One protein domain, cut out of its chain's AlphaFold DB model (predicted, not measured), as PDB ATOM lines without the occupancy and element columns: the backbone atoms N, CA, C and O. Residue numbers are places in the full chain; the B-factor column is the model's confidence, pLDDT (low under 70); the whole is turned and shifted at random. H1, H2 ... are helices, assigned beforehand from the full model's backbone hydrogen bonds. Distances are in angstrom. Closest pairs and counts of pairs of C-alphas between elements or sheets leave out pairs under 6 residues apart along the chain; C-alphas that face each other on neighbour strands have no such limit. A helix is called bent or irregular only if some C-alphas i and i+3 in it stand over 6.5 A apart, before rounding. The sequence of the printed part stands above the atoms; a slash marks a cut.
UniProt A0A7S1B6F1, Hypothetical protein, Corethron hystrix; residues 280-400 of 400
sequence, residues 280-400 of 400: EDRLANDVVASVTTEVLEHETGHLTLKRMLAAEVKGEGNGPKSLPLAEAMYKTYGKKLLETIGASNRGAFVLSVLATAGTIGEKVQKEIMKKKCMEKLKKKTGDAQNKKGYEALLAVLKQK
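This is residues 280 to 400 of the 400 residues of the protein "Hypothetical protein" of Corethron hystrix (UniProt A0A7S1B6F1). Three helices, H3, H5 and H8, stand side by side in a bent row and run the same way, with H5 in the middle; H6 crosses the end of the row where H5 ends, and the short H2 sits at the opposite end, by the first residues of H3 and H5. H4 runs side by side with H6, H1 packs on H4 at one end of the whole, and H7 folds against H8 at the other end. The printed part has 121 residues with eight named helices, H1 to H8 in chain order, and no named strand: the class is all helix. It is compact, with a radius of gyration of the C-alphas of 13.5 A, rounded, and spans 40 by 30 by 24 A.

The longest helix, H3, residues 301 to 313, touches H5, residues 345 to 354, the same way at a shallow tilt of 12 degrees; the closest C-alphas, of Lys 306 and Val 350, are 4.8 A apart. H5 is the hub, touching four other helices. It touches H8, residues 388 to 398, the same way at a shallow tilt of 30 degrees, closest at the C-alphas of Ser 352 and Leu 393, 4.4 A. H2, residues 293 to 297, touches H5, closest at the C-alphas of Leu 296 and Gly 347, 5.3 A. H6, residues 358 to 368, and H5 only just touch, with 3 pairs of C-alphas within 8 A, only at the corner; the closest, Leu 354 and Gly 361, are 5.7 A apart. H6 touches H4, residues 324 to 333, at a shallow tilt of 20 degrees, with the C-alphas of Glu 327 and Ile 360 closest at 6.6 A. H1, residues 281 to 289, touches H4 at a steep tilt of 43 degrees, with the C-alphas of Ala 284 and Leu 325 closest at 4.9 A. H7, residues 371 to 382, forms a helical hairpin with H8, touching it with residues 377 to 381 alone; the C-alphas of Thr 381 and Tyr 390 are closest at 5.8 A. H1 and H3 are apart. Every O i to N i+4 pair is within hydrogen-bond range in H1, H2, H3, H4, H6, H7 and H8; in H5 4 of 6 are.

H3 is 18.4 A long from first to last C-alpha, H7 16.6 A, H6 15.5 A and H8 15.2 A. C-alpha 281, where H1 begins, is at (179.415, 128.059, 117.877). C-alpha 301 is at (165.442, 143.239, 115.215), and C-alpha 398, where H8 ends, at (185.744, 158.012, 124.867).

The two C-alphas farthest apart, of Glu 280 and Ala 384, are 42.1 A apart. The printed part has no cut; the link from H4 to H5, 11 residues, is long. The mean pLDDT of the printed part is 90.0, and residues 281, 384 to 386 and 399 to 400 are under 70.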
ATOM      1  N   GLU A 280     177.237 126.255 121.650       70.06
ATOM      2  CA  GLU A 280     177.495 125.731 120.313       70.06
ATOM      3  C   GLU A 280     177.743 126.889 119.331       70.06
ATOM      4  O   GLU A 280     176.797 127.562 118.905       70.06
ATOM      5  N   ASP A 281     178.994 127.052 118.875       65.56
ATOM      6  CA  ASP A 281     179.415 128.059 117.877       65.56
ATOM      7  C   ASP A 281     178.461 128.167 116.678       65.56
ATOM      8  O   ASP A 281     178.282 129.229 116.076       65.56
ATOM      9  N   ARG A 282     177.836 127.051 116.299       82.38
ATOM     10  CA  ARG A 282     176.935 126.966 115.151       82.38
ATOM     11  C   ARG A 282     175.742 127.916 115.280       82.38
ATOM     12  O   ARG A 282     175.448 128.627 114.326       82.38
ATOM     13  N   LEU A 283     175.111 128.001 116.456       88.50
ATOM     14  CA  LEU A 283     173.933 128.854 116.644       88.50
ATOM     15  C   LEU A 283     174.282 130.344 116.537       88.50
ATOM     16  O   LEU A 283     173.557 131.097 115.892       88.50
ATOM     17  N   ALA A 284     175.407 130.765 117.122       92.12
ATOM     18  CA  ALA A 284     175.882 132.142 117.004       92.12
ATOM     19  C   ALA A 284     176.133 132.527 115.537       92.12
ATOM     20  O   ALA A 284     175.687 133.582 115.087       92.12
ATOM     21  N   ASN A 285     176.791 131.648 114.775       92.56
ATOM     22  CA  ASN A 285     177.047 131.877 113.354       92.56
ATOM     23  C   ASN A 285     175.751 131.966 112.530       92.56
ATOM     24  O   ASN A 285     175.640 132.862 111.698       92.56
ATOM     25  N   ASP A 286     174.761 131.105 112.788       91.94
ATOM     26  CA  ASP A 286     173.477 131.106 112.067       91.94
ATOM     27  C   ASP A 286     172.637 132.365 112.376       91.94
ATOM     28  O   ASP A 286     172.052 132.981 111.476       91.94
ATOM     29  N   VAL A 287     172.643 132.817 113.638       93.50
ATOM     30  CA  VAL A 287     172.026 134.096 114.032       93.50
ATOM     31  C   VAL A 287     172.703 135.256 113.306       93.50
ATOM     32  O   VAL A 287     172.014 136.096 112.732       93.50
ATOM     33  N   VAL A 288     174.039 135.291 113.283       94.75
ATOM     34  CA  VAL A 288     174.810 136.344 112.603       94.75
ATOM     35  C   VAL A 288     174.588 136.325 111.091       94.75
ATOM     36  O   VAL A 288     174.410 137.387 110.502       94.75
ATOM     37  N   ALA A 289     174.520 135.150 110.465       94.38
ATOM     38  CA  ALA A 289     174.208 135.014 109.042       94.38
ATOM     39  C   ALA A 289     172.814 135.568 108.690       94.38
ATOM     40  O   ALA A 289     172.600 136.064 107.585       94.38
ATOM     41  N   SER A 290     171.886 135.546 109.650       94.44
ATOM     42  CA  SER A 290     170.540 136.107 109.514       94.44
ATOM     43  C   SER A 290     170.474 137.630 109.712       94.44
ATOM     44  O   SER A 290     169.427 138.236 109.455       94.44
ATOM     45  N   VAL A 291     171.558 138.278 110.163       94.44
ATOM     46  CA  VAL A 291     171.607 139.733 110.368       94.44
ATOM     47  C   VAL A 291     171.755 140.441 109.021       94.44
ATOM     48  O   VAL A 291     172.820 140.503 108.408       94.44
ATOM     49  N   THR A 292     170.652 141.027 108.571       93.12
ATOM     50  CA  THR A 292     170.574 141.851 107.358       93.12
ATOM     51  C   THR A 292     170.396 143.326 107.722       93.12
ATOM     52  O   THR A 292     170.104 143.665 108.872       93.12
ATOM     53  N   THR A 293     170.542 144.224 106.746       91.25
ATOM     54  CA  THR A 293     170.200 145.648 106.912       91.25
ATOM     55  C   THR A 293     168.763 145.831 107.389       91.25
ATOM     56  O   THR A 293     168.528 146.624 108.292       91.25
ATOM     57  N   GLU A 294     167.828 145.033 106.874       93.56
ATOM     58  CA  GLU A 294     166.432 145.044 107.311       93.56
ATOM     59  C   GLU A 294     166.288 144.679 108.792       93.56
ATOM     60  O   GLU A 294     165.621 145.396 109.524       93.56
ATOM     61  N   VAL A 295     166.984 143.646 109.285       95.50
ATOM     62  CA  VAL A 295     166.969 143.285 110.718       95.50
ATOM     63  C   VAL A 295     167.525 144.419 111.586       95.50
ATOM     64  O   VAL A 295     166.967 144.734 112.640       95.50
ATOM     65  N   LEU A 296     168.617 145.054 111.152       94.50
ATOM     66  CA  LEU A 296     169.242 146.172 111.867       94.50
ATOM     67  C   LEU A 296     168.391 147.443 111.844       94.50
ATOM     68  O   LEU A 296     168.502 148.273 112.746       94.50
ATOM     69  N   GLU A 297     167.562 147.618 110.824       92.50
ATOM     70  CA  GLU A 297     166.632 148.735 110.713       92.50
ATOM     71  C   GLU A 297     165.229 148.393 111.204       92.50
ATOM     72  O   GLU A 297     164.436 149.309 111.367       92.50
ATOM     73  N   HIS A 298     164.931 147.139 111.546       95.00
ATOM     74  CA  HIS A 298     163.659 146.721 112.132       95.00
ATOM     75  C   HIS A 298     163.515 147.234 113.572       95.00
ATOM     76  O   HIS A 298     164.491 147.329 114.322       95.00
ATOM     77  N   GLU A 299     162.293 147.551 114.000       92.31
ATOM     78  CA  GLU A 299     162.018 148.067 115.349       92.31
ATOM     79  C   GLU A 299     162.376 147.069 116.458       92.31
ATOM     80  O   GLU A 299     163.005 147.447 117.447       92.31
ATOM     81  N   THR A 300     162.080 145.788 116.242       94.38
ATOM     82  CA  THR A 300     162.439 144.690 117.149       94.38
ATOM     83  C   THR A 300     163.844 144.146 116.880       94.38
ATOM     84  O   THR A 300     164.591 143.916 117.825       94.38
ATOM     85  N   GLY A 301     164.253 144.009 115.610       96.25
ATOM     86  CA  GLY A 301     165.442 143.239 115.215       96.25
ATOM     87  C   GLY A 301     166.737 143.734 115.854       96.25
ATOM     88  O   GLY A 301     167.433 142.979 116.536       96.25
ATOM     89  N   HIS A 302     167.025 145.032 115.734       95.12
ATOM     90  CA  HIS A 302     168.210 145.619 116.363       95.12
ATOM     91  C   HIS A 302     168.180 145.541 117.898       95.12
ATOM     92  O   HIS A 302     169.233 145.390 118.518       95.12
ATOM     93  N   LEU A 303     166.999 145.636 118.526       96.12
ATOM     94  CA  LEU A 303     166.854 145.500 119.977       96.12
ATOM     95  C   LEU A 303     167.112 144.065 120.418       96.12
ATOM     96  O   LEU A 303     167.769 143.875 121.439       96.12
ATOM     97  N   THR A 304     166.632 143.079 119.661       96.12
ATOM     98  CA  THR A 304     166.888 141.656 119.902       96.12
ATOM     99  C   THR A 304     168.383 141.388 119.881       96.12
ATOM    100  O   THR A 304     168.935 140.956 120.892       96.12
ATOM    101  N   LEU A 305     169.065 141.770 118.796       96.25
ATOM    102  CA  LEU A 305     170.507 141.575 118.657       96.25
ATOM    103  C   LEU A 305     171.297 142.308 119.753       96.25
ATOM    104  O   LEU A 305     172.177 141.731 120.390       96.25
ATOM    105  N   LYS A 306     170.934 143.565 120.043       96.38
ATOM    106  CA  LYS A 306     171.536 144.348 121.131       96.38
ATOM    107  C   LYS A 306     171.354 143.675 122.494       96.38
ATOM    108  O   LYS A 306     172.290 143.666 123.289       96.38
ATOM    109  N   ARG A 307     170.157 143.160 122.798       95.25
ATOM    110  CA  ARG A 307     169.840 142.506 124.079       95.25
ATOM    111  C   ARG A 307     170.539 141.160 124.221       95.25
ATOM    112  O   ARG A 307     170.973 140.853 125.322       95.25
ATOM    113  N   MET A 308     170.661 140.391 123.138       94.69
ATOM    114  CA  MET A 308     171.418 139.136 123.125       94.69
ATOM    115  C   MET A 308     172.902 139.392 123.407       94.69
ATOM    116  O   MET A 308     173.436 138.824 124.353       94.69
ATOM    117  N   LEU A 309     173.527 140.332 122.688       95.38
ATOM    118  CA  LEU A 309     174.909 140.749 122.960       95.38
ATOM    119  C   LEU A 309     175.085 141.272 124.387       95.38
ATOM    120  O   LEU A 309     176.056 140.943 125.052       95.38
ATOM    121  N   ALA A 310     174.161 142.103 124.877       95.12
ATOM    122  CA  ALA A 310     174.270 142.649 126.226       95.12
ATOM    123  C   ALA A 310     174.164 141.557 127.302       95.12
ATOM    124  O   ALA A 310     174.873 141.637 128.300       95.12
ATOM    125  N   ALA A 311     173.295 140.562 127.098       92.31
ATOM    126  CA  ALA A 311     173.138 139.433 128.009       92.31
ATOM    127  C   ALA A 311     174.390 138.543 128.026       92.31
ATOM    128  O   ALA A 311     174.850 138.172 129.103       92.31
ATOM    129  N   GLU A 312     174.978 138.282 126.856       92.75
ATOM    130  CA  GLU A 312     176.259 137.582 126.711       92.75
ATOM    131  C   GLU A 312     177.400 138.339 127.411       92.75
ATOM    132  O   GLU A 312     178.062 137.793 128.287       92.75
ATOM    133  N   VAL A 313     177.588 139.628 127.103       93.00
ATOM    134  CA  VAL A 313     178.683 140.450 127.657       93.00
ATOM    135  C   VAL A 313     178.600 140.597 129.178       93.00
ATOM    136  O   VAL A 313     179.628 140.681 129.847       93.00
ATOM    137  N   LYS A 314     177.390 140.641 129.742       91.81
ATOM    138  CA  LYS A 314     177.179 140.717 131.194       91.81
ATOM    139  C   LYS A 314     177.253 139.360 131.897       91.81
ATOM    140  O   LYS A 314     177.225 139.349 133.126       91.81
ATOM    141  N   GLY A 315     177.295 138.251 131.158       87.56
ATOM    142  CA  GLY A 315     177.184 136.909 131.728       87.56
ATOM    143  C   GLY A 315     175.850 136.686 132.451       87.56
ATOM    144  O   GLY A 315     175.832 136.211 133.583       87.56
ATOM    145  N   GLU A 316     174.728 137.097 131.849       85.00
ATOM    146  CA  GLU A 316     173.402 136.928 132.458       85.00
ATOM    147  C   GLU A 316     172.974 135.447 132.498       85.00
ATOM    148  O   GLU A 316     172.980 134.749 131.484       85.00
ATOM    149  N   GLY A 317     172.505 134.982 133.661       76.44
ATOM    150  CA  GLY A 317     171.912 133.650 133.817       76.44
ATOM    151  C   GLY A 317     172.891 132.508 133.529       76.44
ATOM    152  O   GLY A 317     174.065 132.584 133.874       76.44
ATOM    153  N   ASN A 318     172.398 131.445 132.889       74.69
ATOM    154  CA  ASN A 318     173.216 130.303 132.457       74.69
ATOM    155  C   ASN A 318     173.756 130.485 131.026       74.69
ATOM    156  O   ASN A 318     173.812 129.514 130.278       74.69
ATOM    157  N   GLY A 319     174.076 131.733 130.657       80.44
ATOM    158  CA  GLY A 319     174.615 132.112 129.352       80.44
ATOM    159  C   GLY A 319     175.915 131.396 128.970       80.44
ATOM    160  O   GLY A 319     176.566 130.801 129.836       80.44
ATOM    161  N   PRO A 320     176.343 131.501 127.698       83.06
ATOM    162  CA  PRO A 320     177.651 131.018 127.271       83.06
ATOM    163  C   PRO A 320     178.778 131.605 128.128       83.06
ATOM    164  O   PRO A 320     178.763 132.790 128.462       83.06
ATOM    165  N   LYS A 321     179.774 130.781 128.474       84.38
ATOM    166  CA  LYS A 321     180.965 131.244 129.217       84.38
ATOM    167  C   LYS A 321     181.933 132.052 128.350       84.38
ATOM    168  O   LYS A 321     182.696 132.864 128.872       84.38
ATOM    169  N   SER A 322     181.948 131.776 127.048       88.38
ATOM    170  CA  SER A 322     182.665 132.542 126.025       88.38
ATOM    171  C   SER A 322     181.769 133.649 125.452       88.38
ATOM    172  O   SER A 322     180.644 133.841 125.904       88.38
ATOM    173  N   LEU A 323     182.265 134.390 124.453       92.62
ATOM    174  CA  LEU A 323     181.506 135.437 123.759       92.62
ATOM    175  C   LEU A 323     181.186 135.037 122.297       92.62
ATOM    176  O   LEU A 323     181.592 135.755 121.377       92.62
ATOM    177  N   PRO A 324     180.528 133.888 122.040       93.75
ATOM    178  CA  PRO A 324     180.367 133.334 120.695       93.75
ATOM    179  C   PRO A 324     179.616 134.260 119.725       93.75
ATOM    180  O   PRO A 324     179.968 134.319 118.546       93.75
ATOM    181  N   LEU A 325     178.620 135.026 120.179       94.62
ATOM    182  CA  LEU A 325     177.900 135.980 119.330       94.62
ATOM    183  C   LEU A 325     178.781 137.180 118.983       94.62
ATOM    184  O   LEU A 325     178.878 137.541 117.807       94.62
ATOM    185  N   ALA A 326     179.467 137.774 119.962       95.31
ATOM    186  CA  ALA A 326     180.425 138.844 119.692       95.31
ATOM    187  C   ALA A 326     181.550 138.389 118.740       95.31
ATOM    188  O   ALA A 326     181.904 139.109 117.800       95.31
ATOM    189  N   GLU A 327     182.088 137.185 118.951       95.06
ATOM    190  CA  GLU A 327     183.117 136.575 118.107       95.06
ATOM    191  C   GLU A 327     182.624 136.344 116.677       95.06
ATOM    192  O   GLU A 327     183.283 136.780 115.726       95.06
ATOM    193  N   ALA A 328     181.447 135.734 116.508       95.12
ATOM    194  CA  ALA A 328     180.833 135.505 115.204       95.12
ATOM    195  C   ALA A 328     180.559 136.827 114.468       95.12
ATOM    196  O   ALA A 328     180.857 136.954 113.277       95.12
ATOM    197  N   MET A 329     180.074 137.857 115.169       95.81
ATOM    198  CA  MET A 329     179.841 139.177 114.578       95.81
ATOM    199  C   MET A 329     181.135 139.837 114.104       95.81
ATOM    200  O   MET A 329     181.187 140.358 112.988       95.81
ATOM    201  N   TYR A 330     182.195 139.808 114.916       96.19
ATOM    202  CA  TYR A 330     183.479 140.383 114.515       96.19
ATOM    203  C   TYR A 330     184.133 139.589 113.378       96.19
ATOM    204  O   TYR A 330     184.720 140.182 112.473       96.19
ATOM    205  N   LYS A 331     184.000 138.259 113.373       95.44
ATOM    206  CA  LYS A 331     184.487 137.400 112.288       95.44
ATOM    207  C   LYS A 331     183.803 137.719 110.955       95.44
ATOM    208  O   LYS A 331     184.485 137.794 109.937       95.44
ATOM    209  N   THR A 332     182.489 137.942 110.970       95.25
ATOM    210  CA  THR A 332     181.688 138.184 109.758       95.25
ATOM    211  C   THR A 332     181.804 139.619 109.245       95.25
ATOM    212  O   THR A 332     181.945 139.836 108.042       95.25
ATOM    213  N   TYR A 333     181.771 140.613 110.135       94.94
ATOM    214  CA  TYR A 333     181.682 142.031 109.751       94.94
ATOM    215  C   TYR A 333     182.944 142.852 110.032       94.94
ATOM    216  O   TYR A 333     182.991 144.039 109.693       94.94
ATOM    217  N   GLY A 334     183.965 142.248 110.644       92.25
ATOM    218  CA  GLY A 334     185.237 142.901 110.931       92.25
ATOM    219  C   GLY A 334     185.862 143.522 109.683       92.25
ATOM    220  O   GLY A 334     185.713 143.031 108.564       92.25
ATOM    221  N   LYS A 335     186.586 144.624 109.879       92.44
ATOM    222  CA  LYS A 335     187.139 145.532 108.855       92.44
ATOM    223  C   LYS A 335     186.109 146.420 108.148       92.44
ATOM    224  O   LYS A 335     186.531 147.361 107.474       92.44
ATOM    225  N   LYS A 336     184.806 146.143 108.267       93.94
ATOM    226  CA  LYS A 336     183.720 146.919 107.643       93.94
ATOM    227  C   LYS A 336     182.594 147.252 108.627       93.94
ATOM    228  O   LYS A 336     181.490 147.565 108.194       93.94
ATOM    229  N   LEU A 337     182.852 147.240 109.940       93.06
ATOM    230  CA  LEU A 337     181.802 147.332 110.967       93.06
ATOM    231  C   LEU A 337     180.924 148.583 110.828       93.06
ATOM    232  O   LEU A 337     179.707 148.500 110.952       93.06
ATOM    233  N   LEU A 338     181.526 149.743 110.545       91.19
ATOM    234  CA  LEU A 338     180.796 151.010 110.389       91.19
ATOM    235  C   LEU A 338     180.013 151.100 109.063       91.19
ATOM    236  O   LEU A 338     179.081 151.894 108.953       91.19
ATOM    237  N   GLU A 339     180.398 150.309 108.062       91.56
ATOM    238  CA  GLU A 339     179.765 150.261 106.735       91.56
ATOM    239  C   GLU A 339     178.649 149.214 106.666       91.56
ATOM    240  O   GLU A 339     177.767 149.333 105.824       91.56
ATOM    241  N   THR A 340     178.664 148.225 107.563       92.69
ATOM    242  CA  THR A 340     177.647 147.174 107.673       92.69
ATOM    243  C   THR A 340     176.732 147.434 108.867       92.69
ATOM    244  O   THR A 340     175.698 148.081 108.727       92.69
ATOM    245  N   ILE A 341     177.117 147.011 110.072       92.56
ATOM    246  CA  ILE A 341     176.285 147.137 111.274       92.56
ATOM    247  C   ILE A 341     176.062 148.616 111.616       92.56
ATOM    248  O   ILE A 341     174.945 149.044 111.872       92.56
ATOM    249  N   GLY A 342     177.111 149.435 111.564       90.94
ATOM    250  CA  GLY A 342     177.043 150.875 111.821       90.94
ATOM    251  C   GLY A 342     176.493 151.704 110.656       90.94
ATOM    252  O   GLY A 342     176.556 152.941 110.700       90.94
ATOM    253  N   ALA A 343     175.964 151.064 109.605       90.94
ATOM    254  CA  ALA A 343     175.357 151.766 108.481       90.94
ATOM    255  C   ALA A 343     174.175 152.632 108.939       90.94
ATOM    256  O   ALA A 343     174.083 153.781 108.505       90.94
ATOM    257  N   SER A 344     173.383 152.136 109.896       91.12
ATOM    258  CA  SER A 344     172.202 152.802 110.449       91.12
ATOM    259  C   SER A 344     172.384 153.222 111.915       91.12
ATOM    260  O   SER A 344     173.224 152.694 112.650       91.12
ATOM    261  N   ASN A 345     171.563 154.174 112.372       92.12
ATOM    262  CA  ASN A 345     171.550 154.623 113.769       92.12
ATOM    263  C   ASN A 345     171.165 153.496 114.744       92.12
ATOM    264  O   ASN A 345     171.712 153.401 115.842       92.12
ATOM    265  N   ARG A 346     170.234 152.622 114.341       94.69
ATOM    266  CA  ARG A 346     169.815 151.453 115.130       94.69
ATOM    267  C   ARG A 346     170.959 150.448 115.276       94.69
ATOM    268  O   ARG A 346     171.249 150.015 116.390       94.69
ATOM    269  N   GLY A 347     171.678 150.165 114.192       94.38
ATOM    270  CA  GLY A 347     172.848 149.294 114.232       94.38
ATOM    271  C   GLY A 347     174.041 149.889 114.998       94.38
ATOM    272  O   GLY A 347     174.783 149.155 115.647       94.38
ATOM    273  N   ALA A 348     174.175 151.217 115.073       94.38
ATOM    274  CA  ALA A 348     175.173 151.853 115.941       94.38
ATOM    275  C   ALA A 348     174.970 151.542 117.439       94.38
ATOM    276  O   ALA A 348     175.950 151.373 118.164       94.38
ATOM    277  N   PHE A 349     173.724 151.369 117.906       96.06
ATOM    278  CA  PHE A 349     173.468 150.882 119.268       96.06
ATOM    279  C   PHE A 349     173.939 149.439 119.475       96.06
ATOM    280  O   PHE A 349     174.386 149.103 120.572       96.06
ATOM    281  N   VAL A 350     173.860 148.592 118.448       96.69
ATOM    282  CA  VAL A 350     174.389 147.223 118.497       96.69
ATOM    283  C   VAL A 350     175.915 147.273 118.596       96.69
ATOM    284  O   VAL A 350     176.491 146.674 119.502       96.69
ATOM    285  N   LEU A 351     176.568 148.081 117.749       95.69
ATOM    286  CA  LEU A 351     178.017 148.291 117.813       95.69
ATOM    287  C   LEU A 351     178.481 148.851 119.156       95.69
ATOM    288  O   LEU A 351     179.544 148.458 119.624       95.69
ATOM    289  N   SER A 352     177.706 149.735 119.794       96.06
ATOM    290  CA  SER A 352     178.085 150.275 121.106       96.06
ATOM    291  C   SER A 352     178.193 149.186 122.176       96.06
ATOM    292  O   SER A 352     179.074 149.267 123.021       96.06
ATOM    293  N   VAL A 353     177.358 148.142 122.106       96.88
ATOM    294  CA  VAL A 353     177.440 146.994 123.022       96.88
ATOM    295  C   VAL A 353     178.583 146.071 122.607       96.88
ATOM    296  O   VAL A 353     179.387 145.682 123.450       96.88
ATOM    297  N   LEU A 354     178.726 145.789 121.308       96.69
ATOM    298  CA  LEU A 354     179.819 144.961 120.791       96.69
ATOM    299  C   LEU A 354     181.201 145.543 121.145       96.69
ATOM    300  O   LEU A 354     182.120 144.805 121.484       96.69
ATOM    301  N   ALA A 355     181.341 146.871 121.148       95.94
ATOM    302  CA  ALA A 355     182.560 147.569 121.550       95.94
ATOM    303  C   ALA A 355     182.924 147.372 123.035       95.94
ATOM    304  O   ALA A 355     184.054 147.666 123.416       95.94
ATOM    305  N   THR A 356     182.012 146.870 123.869       94.88
ATOM    306  CA  THR A 356     182.262 146.553 125.289       94.88
ATOM    307  C   THR A 356     182.558 145.069 125.543       94.88
ATOM    308  O   THR A 356     182.834 144.689 126.676       94.88
ATOM    309  N   ALA A 357     182.546 144.228 124.501       94.00
ATOM    310  CA  ALA A 357     182.643 142.772 124.605       94.00
ATOM    311  C   ALA A 357     184.085 142.259 124.813       94.00
ATOM    312  O   ALA A 357     184.669 141.636 123.925       94.00
ATOM    313  N   GLY A 358     184.689 142.546 125.969       91.06
ATOM    314  CA  GLY A 358     186.012 142.029 126.344       91.06
ATOM    315  C   GLY A 358     187.088 142.260 125.271       91.06
ATOM    316  O   GLY A 358     187.216 143.357 124.722       91.06
ATOM    317  N   THR A 359     187.843 141.211 124.930       92.81
ATOM    318  CA  THR A 359     188.922 141.262 123.920       92.81
ATOM    319  C   THR A 359     188.410 141.546 122.503       92.81
ATOM    320  O   THR A 359     189.111 142.167 121.701       92.81
ATOM    321  N   ILE A 360     187.183 141.126 122.176       94.88
ATOM    322  CA  ILE A 360     186.531 141.448 120.899       94.88
ATOM    323  C   ILE A 360     186.163 142.927 120.854       94.88
ATOM    324  O   ILE A 360     186.426 143.594 119.850       94.88
ATOM    325  N   GLY A 361     185.658 143.463 121.965       94.12
ATOM    326  CA  GLY A 361     185.391 144.884 122.139       94.12
ATOM    327  C   GLY A 361     186.623 145.734 121.840       94.12
ATOM    328  O   GLY A 361     186.545 146.665 121.046       94.12
ATOM    329  N   GLU A 362     187.798 145.365 122.350       94.19
ATOM    330  CA  GLU A 362     189.045 146.086 122.054       94.19
ATOM    331  C   GLU A 362     189.411 146.088 120.563       94.19
ATOM    332  O   GLU A 362     189.885 147.100 120.039       94.19
ATOM    333  N   LYS A 363     189.183 144.976 119.852       95.56
ATOM    334  CA  LYS A 363     189.405 144.898 118.399       95.56
ATOM    335  C   LYS A 363     188.437 145.813 117.642       95.56
ATOM    336  O   LYS A 363     188.866 146.558 116.760       95.56
ATOM    337  N   VAL A 364     187.164 145.804 118.034       94.81
ATOM    338  CA  VAL A 364     186.103 146.663 117.483       94.81
ATOM    339  C   VAL A 364     186.433 148.139 117.708       94.81
ATOM    340  O   VAL A 364     186.392 148.936 116.771       94.81
ATOM    341  N   GLN A 365     186.839 148.504 118.925       93.75
ATOM    342  CA  GLN A 365     187.251 149.863 119.266       93.75
ATOM    343  C   GLN A 365     188.455 150.310 118.422       93.75
ATOM    344  O   GLN A 365     188.398 151.367 117.796       93.75
ATOM    345  N   LYS A 366     189.515 149.491 118.325       93.62
ATOM    346  CA  LYS A 366     190.695 149.778 117.482       93.62
ATOM    347  C   LYS A 366     190.333 149.974 116.010       93.62
ATOM    348  O   LYS A 366     190.925 150.820 115.342       93.62
ATOM    349  N   GLU A 367     189.384 149.202 115.482       93.88
ATOM    350  CA  GLU A 367     188.903 149.361 114.110       93.88
ATOM    351  C   GLU A 367     188.177 150.695 113.905       93.88
ATOM    352  O   GLU A 367     188.479 151.416 112.949       93.88
ATOM    353  N   ILE A 368     187.249 151.036 114.804       91.88
ATOM    354  CA  ILE A 368     186.421 152.241 114.685       91.88
ATOM    355  C   ILE A 368     187.240 153.509 114.966       91.88
ATOM    356  O   ILE A 368     187.019 154.523 114.306       91.88
ATOM    357  N   MET A 369     188.240 153.446 115.854       91.25
ATOM    358  CA  MET A 369     189.137 154.563 116.177       91.25
ATOM    359  C   MET A 369     190.101 154.955 115.045       91.25
ATOM    360  O   MET A 369     190.737 156.008 115.115       91.25
ATOM    361  N   LYS A 370     190.209 154.165 113.968       92.31
ATOM    362  CA  LYS A 370     190.995 154.558 112.788       92.31
ATOM    363  C   LYS A 370     190.485 155.891 112.241       92.31
ATOM    364  O   LYS A 370     189.281 156.071 112.070       92.31
ATOM    365  N   LYS A 371     191.407 156.792 111.881       87.69
ATOM    366  CA  LYS A 371     191.115 158.174 111.446       87.69
ATOM    367  C   LYS A 371     189.935 158.269 110.463       87.69
ATOM    368  O   LYS A 371     188.984 158.995 110.729       87.69
ATOM    369  N   LYS A 372     189.943 157.452 109.400       89.12
ATOM    370  CA  LYS A 372     188.866 157.403 108.389       89.12
ATOM    371  C   LYS A 372     187.496 157.008 108.969       89.12
ATOM    372  O   LYS A 372     186.480 157.581 108.586       89.12
ATOM    373  N   CYS A 373     187.452 156.029 109.874       88.19
ATOM    374  CA  CYS A 373     186.214 155.579 110.518       88.19
ATOM    375  C   CYS A 373     185.701 156.620 111.518       88.19
ATOM    376  O   CYS A 373     184.508 156.916 111.526       88.19
ATOM    377  N   MET A 374     186.594 157.240 112.292       88.19
ATOM    378  CA  MET A 374     186.239 158.316 113.222       88.19
ATOM    379  C   MET A 374     185.703 159.560 112.514       88.19
ATOM    380  O   MET A 374     184.740 160.156 112.988       88.19
ATOM    381  N   GLU A 375     186.285 159.953 111.379       89.00
ATOM    382  CA  GLU A 375     185.769 161.052 110.553       89.00
ATOM    383  C   GLU A 375     184.355 160.740 110.037       89.00
ATOM    384  O   GLU A 375     183.448 161.558 110.198       89.00
ATOM    385  N   LYS A 376     184.134 159.524 109.511       88.44
ATOM    386  CA  LYS A 376     182.801 159.052 109.093       88.44
ATOM    387  C   LYS A 376     181.801 159.052 110.256       88.44
ATOM    388  O   LYS A 376     180.683 159.531 110.092       88.44
ATOM    389  N   LEU A 377     182.190 158.545 111.427       87.38
ATOM    390  CA  LEU A 377     181.334 158.482 112.614       87.38
ATOM    391  C   LEU A 377     180.964 159.881 113.124       87.38
ATOM    392  O   LEU A 377     179.796 160.137 113.414       87.38
ATOM    393  N   LYS A 378     181.925 160.815 113.172       87.44
ATOM    394  CA  LYS A 378     181.663 162.218 113.535       87.44
ATOM    395  C   LYS A 378     180.709 162.882 112.545       87.44
ATOM    396  O   LYS A 378     179.781 163.552 112.984       87.44
ATOM    397  N   LYS A 379     180.874 162.635 111.239       87.38
ATOM    398  CA  LYS A 379     179.955 163.136 110.206       87.38
ATOM    399  C   LYS A 379     178.527 162.628 110.428       87.38
ATOM    400  O   LYS A 379     177.618 163.438 110.526       87.38
ATOM    401  N   LYS A 380     178.350 161.316 110.627       84.19
ATOM    402  CA  LYS A 380     177.042 160.704 110.941       84.19
ATOM    403  C   LYS A 380     176.417 161.208 112.250       84.19
ATOM    404  O   LYS A 380     175.208 161.129 112.421       84.19
ATOM    405  N   THR A 381     177.228 161.715 113.177       81.25
ATOM    406  CA  THR A 381     176.746 162.328 114.431       81.25
ATOM    407  C   THR A 381     176.289 163.778 114.229       81.25
ATOM    408  O   THR A 381     175.477 164.279 115.005       81.25
ATOM    409  N   GLY A 382     176.820 164.456 113.206       72.75
ATOM    410  CA  GLY A 382     176.490 165.839 112.855       72.75
ATOM    411  C   GLY A 382     175.193 165.999 112.058       72.75
ATOM    412  O   GLY A 382     174.635 167.093 112.056       72.75
ATOM    413  N   ASP A 383     174.690 164.932 111.429       70.50
ATOM    414  CA  ASP A 383     173.396 164.948 110.740       70.50
ATOM    415  C   ASP A 383     172.233 165.046 111.751       70.50
ATOM    416  O   ASP A 383     172.188 164.354 112.771       70.50
ATOM    417  N   ALA A 384     171.283 165.949 111.487       54.31
ATOM    418  CA  ALA A 384     170.296 166.416 112.470       54.31
ATOM    419  C   ALA A 384     169.192 165.398 112.829       54.31
ATOM    420  O   ALA A 384     168.475 165.591 113.815       54.31
ATOM    421  N   GLN A 385     169.047 164.306 112.074       63.81
ATOM    422  CA  GLN A 385     167.984 163.318 112.255       63.81
ATOM    423  C   GLN A 385     168.588 161.958 112.644       63.81
ATOM    424  O   GLN A 385     169.444 161.430 111.947       63.81
ATOM    425  N   ASN A 386     168.134 161.376 113.762       69.88
ATOM    426  CA  ASN A 386     168.516 160.034 114.238       69.88
ATOM    427  C   ASN A 386     170.022 159.816 114.521       69.88
ATOM    428  O   ASN A 386     170.648 158.952 113.920       69.88
ATOM    429  N   LYS A 387     170.583 160.531 115.510       86.25
ATOM    430  CA  LYS A 387     172.012 160.440 115.895       86.25
ATOM    431  C   LYS A 387     172.338 159.707 117.209       86.25
ATOM    432  O   LYS A 387     173.503 159.429 117.483       86.25
ATOM    433  N   LYS A 388     171.335 159.380 118.034       90.88
ATOM    434  CA  LYS A 388     171.541 158.876 119.413       90.88
ATOM    435  C   LYS A 388     172.378 157.591 119.497       90.88
ATOM    436  O   LYS A 388     173.102 157.396 120.466       90.88
ATOM    437  N   GLY A 389     172.278 156.707 118.506       90.19
ATOM    438  CA  GLY A 389     173.065 155.475 118.443       90.19
ATOM    439  C   GLY A 389     174.540 155.746 118.165       90.19
ATOM    440  O   GLY A 389     175.406 155.140 118.793       90.19
ATOM    441  N   TYR A 390     174.835 156.706 117.287       93.25
ATOM    442  CA  TYR A 390     176.204 157.157 117.030       93.25
ATOM    443  C   TYR A 390     176.795 157.905 118.230       93.25
ATOM    444  O   TYR A 390     177.954 157.683 118.570       93.25
ATOM    445  N   GLU A 391     175.991 158.722 118.920       92.56
ATOM    446  CA  GLU A 391     176.387 159.366 120.180       92.56
ATOM    447  C   GLU A 391     176.713 158.326 121.264       92.56
ATOM    448  O   GLU A 391     177.744 158.440 121.927       92.56
ATOM    449  N   ALA A 392     175.897 157.273 121.402       92.69
ATOM    450  CA  ALA A 392     176.156 156.173 122.332       92.69
ATOM    451  C   ALA A 392     177.453 155.418 121.994       92.69
ATOM    452  O   ALA A 392     178.258 155.147 122.883       92.69
ATOM    453  N   LEU A 393     177.693 155.126 120.711       93.19
ATOM    454  CA  LEU A 393     178.940 154.504 120.260       93.19
ATOM    455  C   LEU A 393     180.156 155.400 120.546       93.19
ATOM    456  O   LEU A 393     181.156 154.921 121.072       93.19
ATOM    457  N   LEU A 394     180.071 156.704 120.266       92.06
ATOM    458  CA  LEU A 394     181.133 157.660 120.593       92.06
ATOM    459  C   LEU A 394     181.391 157.763 122.097       92.06
ATOM    460  O   LEU A 394     182.542 157.923 122.491       92.06
ATOM    461  N   ALA A 395     180.352 157.694 122.931       91.31
ATOM    462  CA  ALA A 395     180.504 157.728 124.381       91.31
ATOM    463  C   ALA A 395     181.313 156.525 124.886       91.31
ATOM    464  O   ALA A 395     182.254 156.715 125.651       91.31
ATOM    465  N   VAL A 396     181.017 155.319 124.390       91.06
ATOM    466  CA  VAL A 396     181.778 154.100 124.723       91.06
ATOM    467  C   VAL A 396     183.241 154.215 124.284       91.06
ATOM    468  O   VAL A 396     184.137 153.818 125.021       91.06
ATOM    469  N   LEU A 397     183.504 154.810 123.115       89.06
ATOM    470  CA  LEU A 397     184.866 154.987 122.591       89.06
ATOM    471  C   LEU A 397     185.699 156.040 123.339       89.06
ATOM    472  O   LEU A 397     186.912 156.036 123.192       89.06
ATOM    473  N   LYS A 398     185.069 156.952 124.092       83.12
ATOM    474  CA  LYS A 398     185.744 158.012 124.867       83.12
ATOM    475  C   LYS A 398     186.032 157.630 126.323       83.12
ATOM    476  O   LYS A 398     186.681 158.397 127.024       83.12
ATOM    477  N   GLN A 399     185.485 156.514 126.807       68.62
ATOM    478  CA  GLN A 399     185.656 156.047 128.191       68.62
ATOM    479  C   GLN A 399     186.975 155.278 128.422       68.62
ATOM    480  O   GLN A 399     187.198 154.753 129.510       68.62
ATOM    481  N   LYS A 400     187.849 155.234 127.416       50.22
ATOM    482  CA  LYS A 400     189.249 154.802 127.463       50.22
ATOM    483  C   LYS A 400     190.080 155.816 126.684       50.22
ATOM    484  O   LYS A 400     191.300 155.862 126.945       50.22
TER     485      LYS A 400